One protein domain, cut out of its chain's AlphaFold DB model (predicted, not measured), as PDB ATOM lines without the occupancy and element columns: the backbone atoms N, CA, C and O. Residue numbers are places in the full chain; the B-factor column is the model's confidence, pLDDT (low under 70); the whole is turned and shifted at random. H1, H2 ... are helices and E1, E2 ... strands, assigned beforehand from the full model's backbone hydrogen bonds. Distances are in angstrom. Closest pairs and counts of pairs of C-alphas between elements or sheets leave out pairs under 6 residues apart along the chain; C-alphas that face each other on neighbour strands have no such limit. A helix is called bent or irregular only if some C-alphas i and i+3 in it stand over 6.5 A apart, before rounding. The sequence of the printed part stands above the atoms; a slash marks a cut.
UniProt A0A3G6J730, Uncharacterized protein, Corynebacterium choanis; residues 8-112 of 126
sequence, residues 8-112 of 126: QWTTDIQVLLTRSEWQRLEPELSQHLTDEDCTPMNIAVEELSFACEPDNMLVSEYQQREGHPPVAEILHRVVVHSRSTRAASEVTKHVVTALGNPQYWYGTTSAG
ATOM      1  N   GLN A   8      31.143 -22.019  13.837       94.19
ATOM      2  CA  GLN A   8      31.658 -22.147  15.192       94.19
ATOM      3  C   GLN A   8      30.931 -21.174  16.121       94.19
ATOM      4  O   GLN A   8      30.889 -19.968  15.865       94.19
ATOM      5  N   TRP A   9      30.393 -21.715  17.203       95.94
ATOM      6  CA  TRP A   9      29.633 -20.988  18.204       95.94
ATOM      7  C   TRP A   9      30.298 -21.104  19.570       95.94
ATOM      8  O   TRP A   9      30.836 -22.153  19.932       95.94
ATOM      9  N   THR A  10      30.194 -20.028  20.340       97.12
ATOM     10  CA  THR A  10      30.456 -20.014  21.775       97.12
ATOM     11  C   THR A  10      29.154 -19.710  22.490       97.12
ATOM     12  O   THR A  10      28.569 -18.649  22.283       97.12
ATOM     13  N   THR A  11      28.719 -20.615  23.354       96.94
ATOM     14  CA  THR A  11      27.641 -20.371  24.308       96.94
ATOM     15  C   THR A  11      28.253 -20.098  25.674       96.94
ATOM     16  O   THR A  11      29.004 -20.929  26.168       96.94
ATOM     17  N   ASP A  12      27.936 -18.955  26.275       95.75
ATOM     18  CA  ASP A  12      28.345 -18.581  27.634       95.75
ATOM     19  C   ASP A  12      27.077 -18.403  28.469       95.75
ATOM     20  O   ASP A  12      26.282 -17.489  28.220       95.75
ATOM     21  N   ILE A  13      26.842 -19.344  29.385       95.12
ATOM     22  CA  ILE A  13      25.646 -19.410  30.223       95.12
ATOM     23  C   ILE A  13      26.055 -19.509  31.681       95.12
ATOM     24  O   ILE A  13      26.820 -20.380  32.072       95.12
ATOM     25  N   GLN A  14      25.464 -18.659  32.501       94.25
ATOM     26  CA  GLN A  14      25.431 -18.825  33.939       94.25
ATOM     27  C   GLN A  14      24.146 -19.544  34.337       94.25
ATOM     28  O   GLN A  14      23.076 -19.260  33.797       94.25
ATOM     29  N   VAL A  15      24.242 -20.468  35.282       95.12
ATOM     30  CA  VAL A  15      23.115 -21.251  35.781       95.12
ATOM     31  C   VAL A  15      23.208 -21.401  37.292       95.12
ATOM     32  O   VAL A  15      24.288 -21.613  37.841       95.12
ATOM     33  N   LEU A  16      22.069 -21.294  37.967       94.19
ATOM     34  CA  LEU A  16      21.958 -21.504  39.402       94.19
ATOM     35  C   LEU A  16      21.332 -22.884  39.651       94.19
ATOM     36  O   LEU A  16      20.179 -23.120  39.295       94.19
ATOM     37  N   LEU A  17      22.114 -23.802  40.224       94.12
ATOM     38  CA  LEU A  17      21.728 -25.197  40.469       94.12
ATOM     39  C   LEU A  17      22.204 -25.648  41.842       94.12
ATOM     40  O   LEU A  17      23.283 -25.268  42.289       94.12
ATOM     41  N   THR A  18      21.465 -26.537  42.492       93.31
ATOM     42  CA  THR A  18      21.980 -27.241  43.668       93.31
ATOM     43  C   THR A  18      23.128 -28.174  43.286       93.31
ATOM     44  O   THR A  18      23.193 -28.712  42.176       93.31
ATOM     45  N   ARG A  19      24.008 -28.470  44.251       91.50
ATOM     46  CA  ARG A  19      25.089 -29.457  44.063       91.50
ATOM     47  C   ARG A  19      24.577 -30.808  43.550       91.50
ATOM     48  O   ARG A  19      25.219 -31.431  42.713       91.50
ATOM     49  N   SER A  20      23.423 -31.257  44.044       93.00
ATOM     50  CA  SER A  20      22.850 -32.554  43.663       93.00
ATOM     51  C   SER A  20      22.280 -32.556  42.244       93.00
ATOM     52  O   SER A  20      22.220 -33.608  41.611       93.00
ATOM     53  N   GLU A  21      21.799 -31.417  41.743       94.44
ATOM     54  CA  GLU A  21      21.396 -31.271  40.340       94.44
ATOM     55  C   GLU A  21      22.617 -31.292  39.430       94.44
ATOM     56  O   GLU A  21      22.649 -32.091  38.495       94.44
ATOM     57  N   TRP A  22      23.655 -30.515  39.762       93.94
ATOM     58  CA  TRP A  22      24.895 -30.496  38.988       93.94
ATOM     59  C   TRP A  22      25.546 -31.882  38.891       93.94
ATOM     60  O   TRP A  22      25.841 -32.350  37.798       93.94
ATOM     61  N   GLN A  23      25.683 -32.594  40.013       92.56
ATOM     62  CA  GLN A  23      26.305 -33.927  40.053       92.56
ATOM     63  C   GLN A  23      25.579 -34.986  39.213       92.56
ATOM     64  O   GLN A  23      26.201 -35.953  38.780       92.56
ATOM     65  N   ARG A  24      24.267 -34.835  39.006       92.25
ATOM     66  CA  ARG A  24      23.494 -35.723  38.124       92.25
ATOM     67  C   ARG A  24      23.671 -35.353  36.655       92.25
ATOM     68  O   ARG A  24      23.671 -36.234  35.809       92.25
ATOM     69  N   LEU A  25      23.812 -34.063  36.377       92.69
ATOM     70  CA  LEU A  25      23.874 -33.494  35.039       92.69
ATOM     71  C   LEU A  25      25.261 -33.616  34.393       92.69
ATOM     72  O   LEU A  25      25.375 -33.994  33.229       92.69
ATOM     73  N   GLU A  26      26.313 -33.275  35.139       90.38
ATOM     74  CA  GLU A  26      27.690 -33.150  34.648       90.38
ATOM     75  C   GLU A  26      28.195 -34.384  33.874       90.38
ATOM     76  O   GLU A  26      28.765 -34.194  32.794       90.38
ATOM     77  N   PRO A  27      27.961 -35.635  34.328       90.12
ATOM     78  CA  PRO A  27      28.455 -36.817  33.618       90.12
ATOM     79  C   PRO A  27      27.828 -37.004  32.230       90.12
ATOM     80  O   PRO A  27      28.453 -37.586  31.344       90.12
ATOM     81  N   GLU A  28      26.602 -36.514  32.038       90.25
ATOM     82  CA  GLU A  28      25.805 -36.704  30.822       90.25
ATOM     83  C   GLU A  28      25.811 -35.461  29.919       90.25
ATOM     84  O   GLU A  28      25.387 -35.527  28.766       90.25
ATOM     85  N   LEU A  29      26.343 -34.329  30.394       89.62
ATOM     86  CA  LEU A  29      26.271 -33.042  29.701       89.62
ATOM     87  C   LEU A  29      26.856 -33.095  28.282       89.62
ATOM     88  O   LEU A  29      26.227 -32.636  27.331       89.62
ATOM     89  N   SER A  30      28.035 -33.701  28.116       89.00
ATOM     90  CA  SER A  30      28.662 -33.862  26.793       89.00
ATOM     91  C   SER A  30      27.801 -34.693  25.837       89.00
ATOM     92  O   SER A  30      27.728 -34.395  24.645       89.00
ATOM     93  N   GLN A  31      27.136 -35.728  26.358       89.44
ATOM     94  CA  GLN A  31      26.242 -36.577  25.577       89.44
ATOM     95  C   GLN A  31      24.984 -35.809  25.168       89.44
ATOM     96  O   GLN A  31      24.637 -35.822  23.993       89.44
ATOM     97  N   HIS A  32      24.347 -35.093  26.097       90.19
ATOM     98  CA  HIS A  32      23.154 -34.290  25.820       90.19
ATOM     99  C   HIS A  32      23.412 -33.124  24.860       90.19
ATOM    100  O   HIS A  32      22.520 -32.721  24.118       90.19
ATOM    101  N   LEU A  33      24.633 -32.587  24.847       88.81
ATOM    102  CA  LEU A  33      25.030 -31.547  23.901       88.81
ATOM    103  C   LEU A  33      25.271 -32.077  22.485       88.81
ATOM    104  O   LEU A  33      25.221 -31.286  21.544       88.81
ATOM    105  N   THR A  34      25.534 -33.373  22.321       90.00
ATOM    106  CA  THR A  34      25.843 -33.967  21.018       90.00
ATOM    107  C   THR A  34      24.559 -34.316  20.272       90.00
ATOM    108  O   THR A  34      23.738 -35.087  20.757       90.00
ATOM    109  N   ASP A  35      24.413 -33.775  19.066       88.31
ATOM    110  CA  ASP A  35      23.302 -34.045  18.149       88.31
ATOM    111  C   ASP A  35      23.797 -33.936  16.689       88.31
ATOM    112  O   ASP A  35      24.914 -33.476  16.438       88.31
ATOM    113  N   GLU A  36      22.978 -34.340  15.717       84.19
ATOM    114  CA  GLU A  36      23.281 -34.342  14.281       84.19
ATOM    115  C   GLU A  36      23.696 -32.953  13.762       84.19
ATOM    116  O   GLU A  36      24.587 -32.848  12.919       84.19
ATOM    117  N   ASP A  37      23.110 -31.885  14.311       88.50
ATOM    118  CA  ASP A  37      23.366 -30.504  13.884       88.50
ATOM    119  C   ASP A  37      24.267 -29.708  14.836       88.50
ATOM    120  O   ASP A  37      24.551 -28.538  14.566       88.50
ATOM    121  N   CYS A  38      24.673 -30.267  15.979       88.88
ATOM    122  CA  CYS A  38      25.464 -29.554  16.981       88.88
ATOM    123  C   CYS A  38      26.476 -30.492  17.632       88.88
ATOM    124  O   CYS A  38      26.122 -31.415  18.363       88.88
ATOM    125  N   THR A  39      27.758 -30.241  17.378       92.81
ATOM    126  CA  THR A  39      28.850 -31.022  17.962       92.81
ATOM    127  C   THR A  39      29.616 -30.165  18.969       92.81
ATOM    128  O   THR A  39      30.234 -29.173  18.557       92.81
ATOM    129  N   PRO A  40      29.620 -30.513  20.270       91.62
ATOM    130  CA  PRO A  40      30.450 -29.828  21.250       91.62
ATOM    131  C   PRO A  40      31.930 -30.127  20.976       91.62
ATOM    132  O   PRO A  40      32.333 -31.266  20.758       91.62
ATOM    133  N   MET A  41      32.749 -29.081  20.974       91.56
ATOM    134  CA  MET A  41      34.200 -29.148  20.798       91.56
ATOM    135  C   MET A  41      34.935 -29.030  22.132       91.56
ATOM    136  O   MET A  41      35.966 -29.667  22.330       91.56
ATOM    137  N   ASN A  42      34.428 -28.182  23.025       92.50
ATOM    138  CA  ASN A  42      34.971 -27.977  24.360       92.50
ATOM    139  C   ASN A  42      33.858 -27.511  25.297       92.50
ATOM    140  O   ASN A  42      33.001 -26.728  24.884       92.50
ATOM    141  N   ILE A  43      33.905 -27.950  26.549       92.44
ATOM    142  CA  ILE A  43      32.993 -27.519  27.606       92.44
ATOM    143  C   ILE A  43      33.864 -27.116  28.793       92.44
ATOM    144  O   ILE A  43      34.635 -27.928  29.303       92.44
ATOM    145  N   ALA A  44      33.763 -25.861  29.210       93.06
ATOM    146  CA  ALA A  44      34.407 -25.345  30.406       93.06
ATOM    147  C   ALA A  44      33.335 -24.981  31.432       93.06
ATOM    148  O   ALA A  44      32.326 -24.370  31.085       93.06
ATOM    149  N   VAL A  45      33.563 -25.360  32.688       91.88
ATOM    150  CA  VAL A  45      32.659 -25.059  33.799       91.88
ATOM    151  C   VAL A  45      33.458 -24.459  34.945       91.88
ATOM    152  O   VAL A  45      34.527 -24.964  35.295       91.88
ATOM    153  N   GLU A  46      32.928 -23.393  35.531       90.00
ATOM    154  CA  GLU A  46      33.471 -22.733  36.712       90.00
ATOM    155  C   GLU A  46      32.356 -22.494  37.737       90.00
ATOM    156  O   GLU A  46      31.303 -21.963  37.393       90.00
ATOM    157  N   GLU A  47      32.586 -22.866  38.999       90.38
ATOM    158  CA  GLU A  47      31.747 -22.406  40.111       90.38
ATOM    159  C   GLU A  47      32.106 -20.947  40.427       90.38
ATOM    160  O   GLU A  47      33.249 -20.634  40.774       90.38
ATOM    161  N   LEU A  48      31.132 -20.048  40.317       85.44
ATOM    162  CA  LEU A  48      31.298 -18.638  40.639       85.44
ATOM    163  C   LEU A  48      30.947 -18.392  42.107       85.44
ATOM    164  O   LEU A  48      29.886 -18.777  42.600       85.44
ATOM    165  N   SER A  49      31.843 -17.708  42.818       72.56
ATOM    166  CA  SER A  49      31.593 -17.306  44.199       72.56
ATOM    167  C   SER A  49      30.687 -16.078  44.253       72.56
ATOM    168  O   SER A  49      31.041 -15.016  43.735       72.56
ATOM    169  N   PHE A  50      29.584 -16.179  44.998       67.38
ATOM    170  CA  PHE A  50      28.699 -15.050  45.311       67.38
ATOM    171  C   PHE A  50      29.412 -13.888  46.022       67.38
ATOM    172  O   PHE A  50      28.919 -12.766  46.017       67.38
ATOM    173  N   ALA A  51      30.577 -14.136  46.630       61.97
ATOM    174  CA  ALA A  51      31.372 -13.091  47.270       61.97
ATOM    175  C   ALA A  51      32.125 -12.201  46.263       61.97
ATOM    176  O   ALA A  51      32.416 -11.052  46.585       61.97
ATOM    177  N   CYS A  52      32.447 -12.716  45.070       57.28
ATOM    178  CA  CYS A  52      33.103 -11.936  44.013       57.28
ATOM    179  C   CYS A  52      32.084 -11.247  43.088       57.28
ATOM    180  O   CYS A  52      32.401 -10.204  42.524       57.28
ATOM    181  N   GLU A  53      30.856 -11.770  42.987       60.03
ATOM    182  CA  GLU A  53      29.756 -11.168  42.218       60.03
ATOM    183  C   GLU A  53      28.474 -11.019  43.064       60.03
ATOM    184  O   GLU A  53      27.489 -11.726  42.838       60.03
ATOM    185  N   PRO A  54      28.454 -10.108  44.056       57.31
ATOM    186  CA  PRO A  54      27.278  -9.900  44.907       57.31
ATOM    187  C   PRO A  54      26.058  -9.359  44.136       57.31
ATOM    188  O   PRO A  54      24.929  -9.617  44.543       57.31
ATOM    189  N   ASP A  55      26.280  -8.675  43.006       65.62
ATOM    190  CA  ASP A  55      25.245  -8.174  42.084       65.62
ATOM    191  C   ASP A  55      25.040  -9.105  40.875       65.62
ATOM    192  O   ASP A  55      24.855  -8.673  39.734       65.62
ATOM    193  N   ASN A  56      25.097 -10.419  41.096       80.19
ATOM    194  CA  ASN A  56      24.751 -11.359  40.042       80.19
ATOM    195  C   ASN A  56      23.229 -11.362  39.804       80.19
ATOM    196  O   ASN A  56      22.440 -11.610  40.721       80.19
ATOM    197  N   MET A  57      22.812 -11.135  38.555       85.62
ATOM    198  CA  MET A  57      21.392 -11.022  38.200       85.62
ATOM    199  C   MET A  57      20.573 -12.263  38.580       85.62
ATOM    200  O   MET A  57      19.421 -12.113  38.985       85.62
ATOM    201  N   LEU A  58      21.151 -13.468  38.507       89.31
ATOM    202  CA  LEU A  58      20.448 -14.704  38.875       89.31
ATOM    203  C   LEU A  58      20.232 -14.820  40.381       89.31
ATOM    204  O   LEU A  58      19.191 -15.300  40.819       89.31
ATOM    205  N   VAL A  59      21.182 -14.334  41.178       87.50
ATOM    206  CA  VAL A  59      21.052 -14.287  42.639       87.50
ATOM    207  C   VAL A  59      19.961 -13.304  43.037       87.50
ATOM    208  O   VAL A  59      19.127 -13.622  43.885       87.50
ATOM    209  N   SER A  60      19.934 -12.130  42.399       88.31
ATOM    210  CA  SER A  60      18.879 -11.142  42.618       88.31
ATOM    211  C   SER A  60      17.503 -11.673  42.204       88.31
ATOM    212  O   SER A  60      16.540 -11.499  42.948       88.31
ATOM    213  N   GLU A  61      17.394 -12.337  41.048       90.50
ATOM    214  CA  GLU A  61      16.140 -12.940  40.580       90.50
ATOM    215  C   GLU A  61      15.648 -14.031  41.537       90.50
ATOM    216  O   GLU A  61      14.477 -14.020  41.922       90.50
ATOM    217  N   TYR A  62      16.539 -14.928  41.970       91.69
ATOM    218  CA  TYR A  62      16.218 -15.974  42.939       91.69
ATOM    219  C   TYR A  62      15.707 -15.368  44.250       91.69
ATOM    220  O   TYR A  62      14.629 -15.723  44.715       91.69
ATOM    221  N   GLN A  63      16.418 -14.386  44.814       91.06
ATOM    222  CA  GLN A  63      16.012 -13.719  46.058       91.06
ATOM    223  C   GLN A  63      14.633 -13.073  45.968       91.06
ATOM    224  O   GLN A  63      13.843 -13.164  46.909       91.06
ATOM    225  N   GLN A  64      14.337 -12.422  44.844       91.62
ATOM    226  CA  GLN A  64      13.044 -11.780  44.629       91.62
ATOM    227  C   GLN A  64      11.903 -12.794  44.519       91.62
ATOM    228  O   GLN A  64      10.794 -12.497  44.962       91.62
ATOM    229  N   ARG A  65      12.156 -13.969  43.931       93.75
ATOM    230  CA  ARG A  65      11.135 -15.007  43.735       93.75
ATOM    231  C   ARG A  65      10.936 -15.901  44.952       93.75
ATOM    232  O   ARG A  65       9.794 -16.146  45.328       93.75
ATOM    233  N   GLU A  66      12.023 -16.353  45.563       93.62
ATOM    234  CA  GLU A  66      12.013 -17.329  46.660       93.62
ATOM    235  C   GLU A  66      11.961 -16.657  48.046       93.62
ATOM    236  O   GLU A  66      11.641 -17.289  49.052       93.62
ATOM    237  N   GLY A  67      12.247 -15.352  48.130       93.38
ATOM    238  CA  GLY A  67      12.191 -14.576  49.374       93.38
ATOM    239  C   GLY A  67      13.394 -14.773  50.304       93.38
ATOM    240  O   GLY A  67      13.379 -14.289  51.437       93.38
ATOM    241  N   HIS A  68      14.439 -15.465  49.846       89.50
ATOM    242  CA  HIS A  68      15.695 -15.669  50.568       89.50
ATOM    243  C   HIS A  68      16.884 -15.787  49.595       89.50
ATOM    244  O   HIS A  68      16.686 -16.106  48.423       89.50
ATOM    245  N   PRO A  69      18.133 -15.532  50.035       87.81
ATOM    246  CA  PRO A  69      19.313 -15.799  49.212       87.81
ATOM    247  C   PRO A  69      19.434 -17.285  48.860       87.81
ATOM    248  O   PRO A  69      18.972 -18.119  49.642       87.81
ATOM    249  N   PRO A  70      20.083 -17.633  47.736       87.69
ATOM    250  CA  PRO A  70      20.433 -19.018  47.461       87.69
ATOM    251  C   PRO A  70      21.339 -19.548  48.578       87.69
ATOM    252  O   PRO A  70      22.303 -18.886  48.976       87.69
ATOM    253  N   VAL A  71      20.999 -20.717  49.121       88.12
ATOM    254  CA  VAL A  71      21.744 -21.352  50.230       88.12
ATOM    255  C   VAL A  71      22.283 -22.710  49.807       88.12
ATOM    256  O   VAL A  71      23.404 -23.069  50.164       88.12
ATOM    257  N   ALA A  72      21.482 -23.475  49.064       90.12
ATOM    258  CA  ALA A  72      21.855 -24.794  48.560       90.12
ATOM    259  C   ALA A  72      22.365 -24.736  47.113       90.12
ATOM    260  O   ALA A  72      23.037 -25.662  46.647       90.12
ATOM    261  N   GLU A  73      22.014 -23.671  46.403       92.44
ATOM    262  CA  GLU A  73      22.344 -23.438  45.015       92.44
ATOM    263  C   GLU A  73      23.736 -22.834  44.866       92.44
ATOM    264  O   GLU A  73      24.206 -22.032  45.672       92.44
ATOM    265  N   ILE A  74      24.380 -23.224  43.779       91.50
ATOM    266  CA  ILE A  74      25.712 -22.820  43.373       91.50
ATOM    267  C   ILE A  74      25.573 -22.228  41.976       91.50
ATOM    268  O   ILE A  74      24.918 -22.798  41.094       91.50
ATOM    269  N   LEU A  75      26.168 -21.058  41.787       91.88
ATOM    270  CA  LEU A  75      26.240 -20.416  40.489       91.88
ATOM    271  C   LEU A  75      27.365 -21.061  39.682       91.88
ATOM    272  O   LEU A  75      28.516 -21.061  40.110       91.88
ATOM    273  N   HIS A  76      27.037 -21.587  38.511       92.38
ATOM    274  CA  HIS A  76      28.003 -22.153  37.580       92.38
ATOM    275  C   HIS A  76      28.028 -21.306  36.317       92.38
ATOM    276  O   HIS A  76      26.973 -21.007  35.761       92.38
ATOM    277  N   ARG A  77      29.215 -20.963  35.823       93.25
ATOM    278  CA  ARG A  77      29.415 -20.470  34.461       93.25
ATOM    279  C   ARG A  77      29.827 -21.637  33.576       93.25
ATOM    280  O   ARG A  77      30.823 -22.300  33.842       93.25
ATOM    281  N   VAL A  78      29.059 -21.871  32.527       94.06
ATOM    282  CA  VAL A  78      29.230 -22.936  31.545       94.06
ATOM    283  C   VAL A  78      29.520 -22.291  30.194       94.06
ATOM    284  O   VAL A  78      28.670 -21.609  29.622       94.06
ATOM    285  N   VAL A  79      30.720 -22.534  29.673       95.44
ATOM    286  CA  VAL A  79      31.145 -22.089  28.345       95.44
ATOM    287  C   VAL A  79      31.250 -23.302  27.427       95.44
ATOM    288  O   VAL A  79      32.084 -24.182  27.639       95.44
ATOM    289  N   VAL A  80      30.413 -23.351  26.392       94.81
ATOM    290  CA  VAL A  80      30.394 -24.421  25.388       94.81
ATOM    291  C   VAL A  80      30.871 -23.871  24.055       94.81
ATOM    292  O   VAL A  80      30.232 -23.011  23.454       94.81
ATOM    293  N   HIS A  81      31.965 -24.426  23.548       94.88
ATOM    294  CA  HIS A  81      32.340 -24.267  22.151       94.88
ATOM    295  C   HIS A  81      31.721 -25.389  21.347       94.88
ATOM    296  O   HIS A  81      31.914 -26.560  21.673       94.88
ATOM    297  N   SER A  82      31.008 -25.047  20.284       93.75
ATOM    298  CA  SER A  82      30.370 -26.022  19.410       93.75
ATOM    299  C   SER A  82      30.537 -25.655  17.947       93.75
ATOM    300  O   SER A  82      30.844 -24.515  17.585       93.75
ATOM    301  N   ARG A  83      30.326 -26.647  17.090       94.38
ATOM    302  CA  ARG A  83      30.151 -26.442  15.661       94.38
ATOM    303  C   ARG A  83      28.725 -26.827  15.292       94.38
ATOM    304  O   ARG A  83      28.303 -27.938  15.605       94.38
ATOM    305  N   SER A  84      27.990 -25.916  14.659       93.38
ATOM    306  CA  SER A  84      26.579 -26.136  14.341       93.38
ATOM    307  C   SER A  84      26.129 -25.401  13.083       93.38
ATOM    308  O   SER A  84      26.600 -24.306  12.775       93.38
ATOM    309  N   THR A  85      25.188 -26.003  12.361       93.44
ATOM    310  CA  THR A  85      24.446 -25.381  11.250       93.44
ATOM    311  C   THR A  85      23.252 -24.548  11.730       93.44
ATOM    312  O   THR A  85      22.661 -23.818  10.931       93.44
ATOM    313  N   ARG A  86      22.901 -24.631  13.022       93.69
ATOM    314  CA  ARG A  86      21.775 -23.924  13.646       93.69
ATOM    315  C   ARG A  86      22.075 -22.439  13.855       93.69
ATOM    316  O   ARG A  86      23.235 -22.023  13.948       93.69
ATOM    317  N   ALA A  87      21.021 -21.633  13.980       94.62
ATOM    318  CA  ALA A  87      21.155 -20.235  14.376       94.62
ATOM    319  C   ALA A  87      21.563 -20.112  15.856       94.62
ATOM    320  O   ALA A  87      21.253 -20.977  16.674       94.62
ATOM    321  N   ALA A  88      22.195 -18.996  16.238       94.62
ATOM    322  CA  ALA A  88      22.708 -18.800  17.599       94.62
ATOM    323  C   ALA A  88      21.647 -19.018  18.698       94.62
ATOM    324  O   ALA A  88      21.923 -19.632  19.723       94.62
ATOM    325  N   SER A  89      20.409 -18.566  18.477       96.00
ATOM    326  CA  SER A  89      19.313 -18.740  19.438       96.00
ATOM    327  C   SER A  89      18.889 -20.202  19.612       96.00
ATOM    328  O   SER A  89      18.465 -20.591  20.700       96.00
ATOM    329  N   GLU A  90      19.009 -21.020  18.570       96.19
ATOM    330  CA  GLU A  90      18.735 -22.457  18.618       96.19
ATOM    331  C   GLU A  90      19.862 -23.208  19.327       96.19
ATOM    332  O   GLU A  90      19.587 -24.113  20.110       96.19
ATOM    333  N   VAL A  91      21.114 -22.786  19.127       96.12
ATOM    334  CA  VAL A  91      22.263 -23.303  19.885       96.12
ATOM    335  C   VAL A  91      22.111 -22.976  21.373       96.12
ATOM    336  O   VAL A  91      22.239 -23.876  22.197       96.12
ATOM    337  N   THR A  92      21.726 -21.743  21.735       97.12
ATOM    338  CA  THR A  92      21.436 -21.387  23.138       97.12
ATOM    339  C   THR A  92      20.365 -22.301  23.731       97.12
ATOM    340  O   THR A  92      20.564 -22.862  24.804       97.12
ATOM    341  N   LYS A  93      19.238 -22.493  23.029       96.75
ATOM    342  CA  LYS A  93      18.155 -23.382  23.489       96.75
ATOM    343  C   LYS A  93      18.629 -24.822  23.669       96.75
ATOM    344  O   LYS A  93      18.254 -25.455  24.653       96.75
ATOM    345  N   HIS A  94      19.443 -25.323  22.744       96.19
ATOM    346  CA  HIS A  94      20.022 -26.663  22.815       96.19
ATOM    347  C   HIS A  94      20.889 -26.829  24.064       96.19
ATOM    348  O   HIS A  94      20.697 -27.777  24.815       96.19
ATOM    349  N   VAL A  95      21.766 -25.861  24.349       95.69
ATOM    350  CA  VAL A  95      22.611 -25.886  25.552       95.69
ATOM    351  C   VAL A  95      21.771 -25.810  26.831       95.69
ATOM    352  O   VAL A  95      21.986 -26.605  27.737       95.69
ATOM    353  N   VAL A  96      20.772 -24.924  26.906       96.62
ATOM    354  CA  VAL A  96      19.867 -24.836  28.074       96.62
ATOM    355  C   VAL A  96      19.088 -26.139  28.282       96.62
ATOM    356  O   VAL A  96      18.917 -26.589  29.415       96.62
ATOM    357  N   THR A  97      18.658 -26.777  27.194       96.00
ATOM    358  CA  THR A  97      17.983 -28.081  27.248       96.00
ATOM    359  C   THR A  97      18.932 -29.155  27.766       96.00
ATOM    360  O   THR A  97      18.556 -29.925  28.649       96.00
ATOM    361  N   ALA A  98      20.174 -29.171  27.276       94.69
ATOM    362  CA  ALA A  98      21.205 -30.095  27.727       94.69
ATOM    363  C   ALA A  98      21.568 -29.898  29.203       94.69
ATOM    364  O   ALA A  98      21.939 -30.871  29.843       94.69
ATOM    365  N   LEU A  99      21.396 -28.684  29.749       94.56
ATOM    366  CA  LEU A  99      21.523 -28.363  31.176       94.56
ATOM    367  C   LEU A  99      20.306 -28.792  32.025       94.56
ATOM    368  O   LEU A  99      20.237 -28.473  33.209       94.56
ATOM    369  N   GLY A 100      19.333 -29.497  31.443       93.81
ATOM    370  CA  GLY A 100      18.144 -29.974  32.149       93.81
ATOM    371  C   GLY A 100      17.033 -28.932  32.292       93.81
ATOM    372  O   GLY A 100      16.179 -29.086  33.159       93.81
ATOM    373  N   ASN A 101      17.018 -27.892  31.448       94.44
ATOM    374  CA  ASN A 101      16.062 -26.778  31.515       94.44
ATOM    375  C   ASN A 101      16.000 -26.123  32.909       94.44
ATOM    376  O   ASN A 101      14.931 -26.081  33.525       94.44
ATOM    377  N   PRO A 102      17.136 -25.613  33.417       93.62
ATOM    378  CA  PRO A 102      17.180 -24.945  34.711       93.62
ATOM    379  C   PRO A 102      16.203 -23.766  34.748       93.62
ATOM    380  O   PRO A 102      16.035 -23.046  33.763       93.62
ATOM    381  N   GLN A 103      15.583 -23.535  35.903       92.56
ATOM    382  CA  GLN A 103      14.680 -22.396  36.087       92.56
ATOM    383  C   GLN A 103      15.428 -21.055  36.080       92.56
ATOM    384  O   GLN A 103      14.897 -20.052  35.607       92.56
ATOM    385  N   TYR A 104      16.658 -21.055  36.592       94.38
ATOM    386  CA  TYR A 104      17.486 -19.874  36.794       94.38
ATOM    387  C   TYR A 104      18.746 -19.976  35.935       94.38
ATOM    388  O   TYR A 104      19.706 -20.662  36.293       94.38
ATOM    389  N   TRP A 105      18.743 -19.302  34.787       95.38
ATOM    390  CA  TRP A 105      19.898 -19.218  33.900       95.38
ATOM    391  C   TRP A 105      19.921 -17.889  33.146       95.38
ATOM    392  O   TRP A 105      18.885 -17.276  32.895       95.38
ATOM    393  N   TYR A 106      21.115 -17.446  32.776       93.62
ATOM    394  CA  TYR A 106      21.334 -16.239  31.993       93.62
ATOM    395  C   TYR A 106      22.521 -16.439  31.064       93.62
ATOM    396  O   TYR A 106      23.557 -16.944  31.480       93.62
ATOM    397  N   GLY A 107      22.400 -16.029  29.808       93.56
ATOM    398  CA  GLY A 107      23.495 -16.148  28.857       93.56
ATOM    399  C   GLY A 107      23.028 -16.159  27.418       93.56
ATOM    400  O   GLY A 107      21.846 -15.984  27.117       93.56
ATOM    401  N   THR A 108      23.974 -16.344  26.507       95.81
ATOM    402  CA  THR A 108      23.683 -16.354  25.075       95.81
ATOM    403  C   THR A 108      24.751 -17.102  24.289       95.81
ATOM    404  O   THR A 108      25.782 -17.508  24.822       95.81
ATOM    405  N   THR A 109      24.492 -17.254  22.995       97.00
ATOM    406  CA  THR A 109      25.435 -17.794  22.025       97.00
ATOM    407  C   THR A 109      25.889 -16.693  21.077       97.00
ATOM    408  O   THR A 109      25.075 -15.916  20.573       97.00
ATOM    409  N   SER A 110      27.188 -16.642  20.804       95.50
ATOM    410  CA  SER A 110      27.821 -15.728  19.855       95.50
ATOM    411  C   SER A 110      28.736 -16.490  18.895       95.50
ATOM    412  O   SER A 110      29.226 -17.580  19.195       95.50
ATOM    413  N   ALA A 111      28.914 -15.950  17.688       92.94
ATOM    414  CA  ALA A 111      29.769 -16.569  16.681       92.94
ATOM    415  C   ALA A 111      31.249 -16.430  17.066       92.94
ATOM    416  O   ALA A 111      31.673 -15.381  17.552       92.94
ATOM    417  N   GLY A 112      32.039 -17.463  16.774       88.88
ATOM    418  CA  GLY A 112      33.477 -17.486  17.019       88.88
ATOM    419  C   GLY A 112      33.869 -18.236  18.290       88.88
ATOM    420  O   GLY A 112      33.147 -19.115  18.762       88.88
TER     421      GLY A 112
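This is residues 8 to 112 of the 126 residues of an uncharacterized protein of Corynebacterium choanis (UniProt A0A3G6J730). A twisted sheet of four strands, in the order E2 E3 E1 E4, curls round helix H3 on one face, and H1 runs along the strands on that same face. The shorter H2 covers part of the opposite face near one end of the sheet. The printed part has 105 residues with seven named elements in the order E1 H1 E2 H2 E3 H3 E4; the sheet is antiparallel and the class is mixed, helices and strands. It is compact, with a radius of gyration of the C-alphas of 13.9 A, and elongated, spanning 41 by 25 by 22 A.

E1, residues 8 to 18, begins at C-alpha (31.658, -22.147, 15.192) and is 30.5 A long. E3, residues 73 to 84, is 31.1 A long and bends by 53 degrees at residue 81. E2, residues 38 to 48, bends by 71 degrees at residue 41. E4, residues 105 to 111, ends at C-alpha (29.769, -16.569, 16.681). H1, residues 19 to 33, is 20.3 A long and irregular, with C-alphas 27 and 30 7.4 A apart. H2 is residues 57 to 66 and H3 residues 88 to 98.

N 44 of E2 and O 79 of E3 are 2.8 A apart, N 11 of E1 and O 80 of E3 2.8 A, and N 10 of E1 and O 110 of E4 2.9 A, each within hydrogen-bond range. E1, H1, E2 and E3, H3, E4 are split strand-helix-strand units, each with another strand between its two strands, and both crossovers are right-handed. H3 is on the sheet; its closest C-alphas to E4 are Ala 88 and Thr 109, 5.3 A. H1, with residues 29 to 33 alone, touches H3 at a steep tilt of 52 degrees, opposite ways; the closest C-alphas, His 32 and Ala 98, are 5.0 A apart. H2 is on the opposite face, over E1 at a height over the sheet of 8.7 A; the C-alphas of Leu 16 and Leu 58 are closest, 7.0 A. H2 is apart from H1 and H3. Every O i to N i+4 pair is within hydrogen-bond range in H2 and H3, and 6 of 11 are in H1.

The two farthest C-alphas, Glu 36 and Gly 67, are 41.8 A apart. The printed part has no cut and no long link. Mean pLDDT of the printed part is 90.5; residues 50 to 55, in the short link from E2 to H2, are under 70.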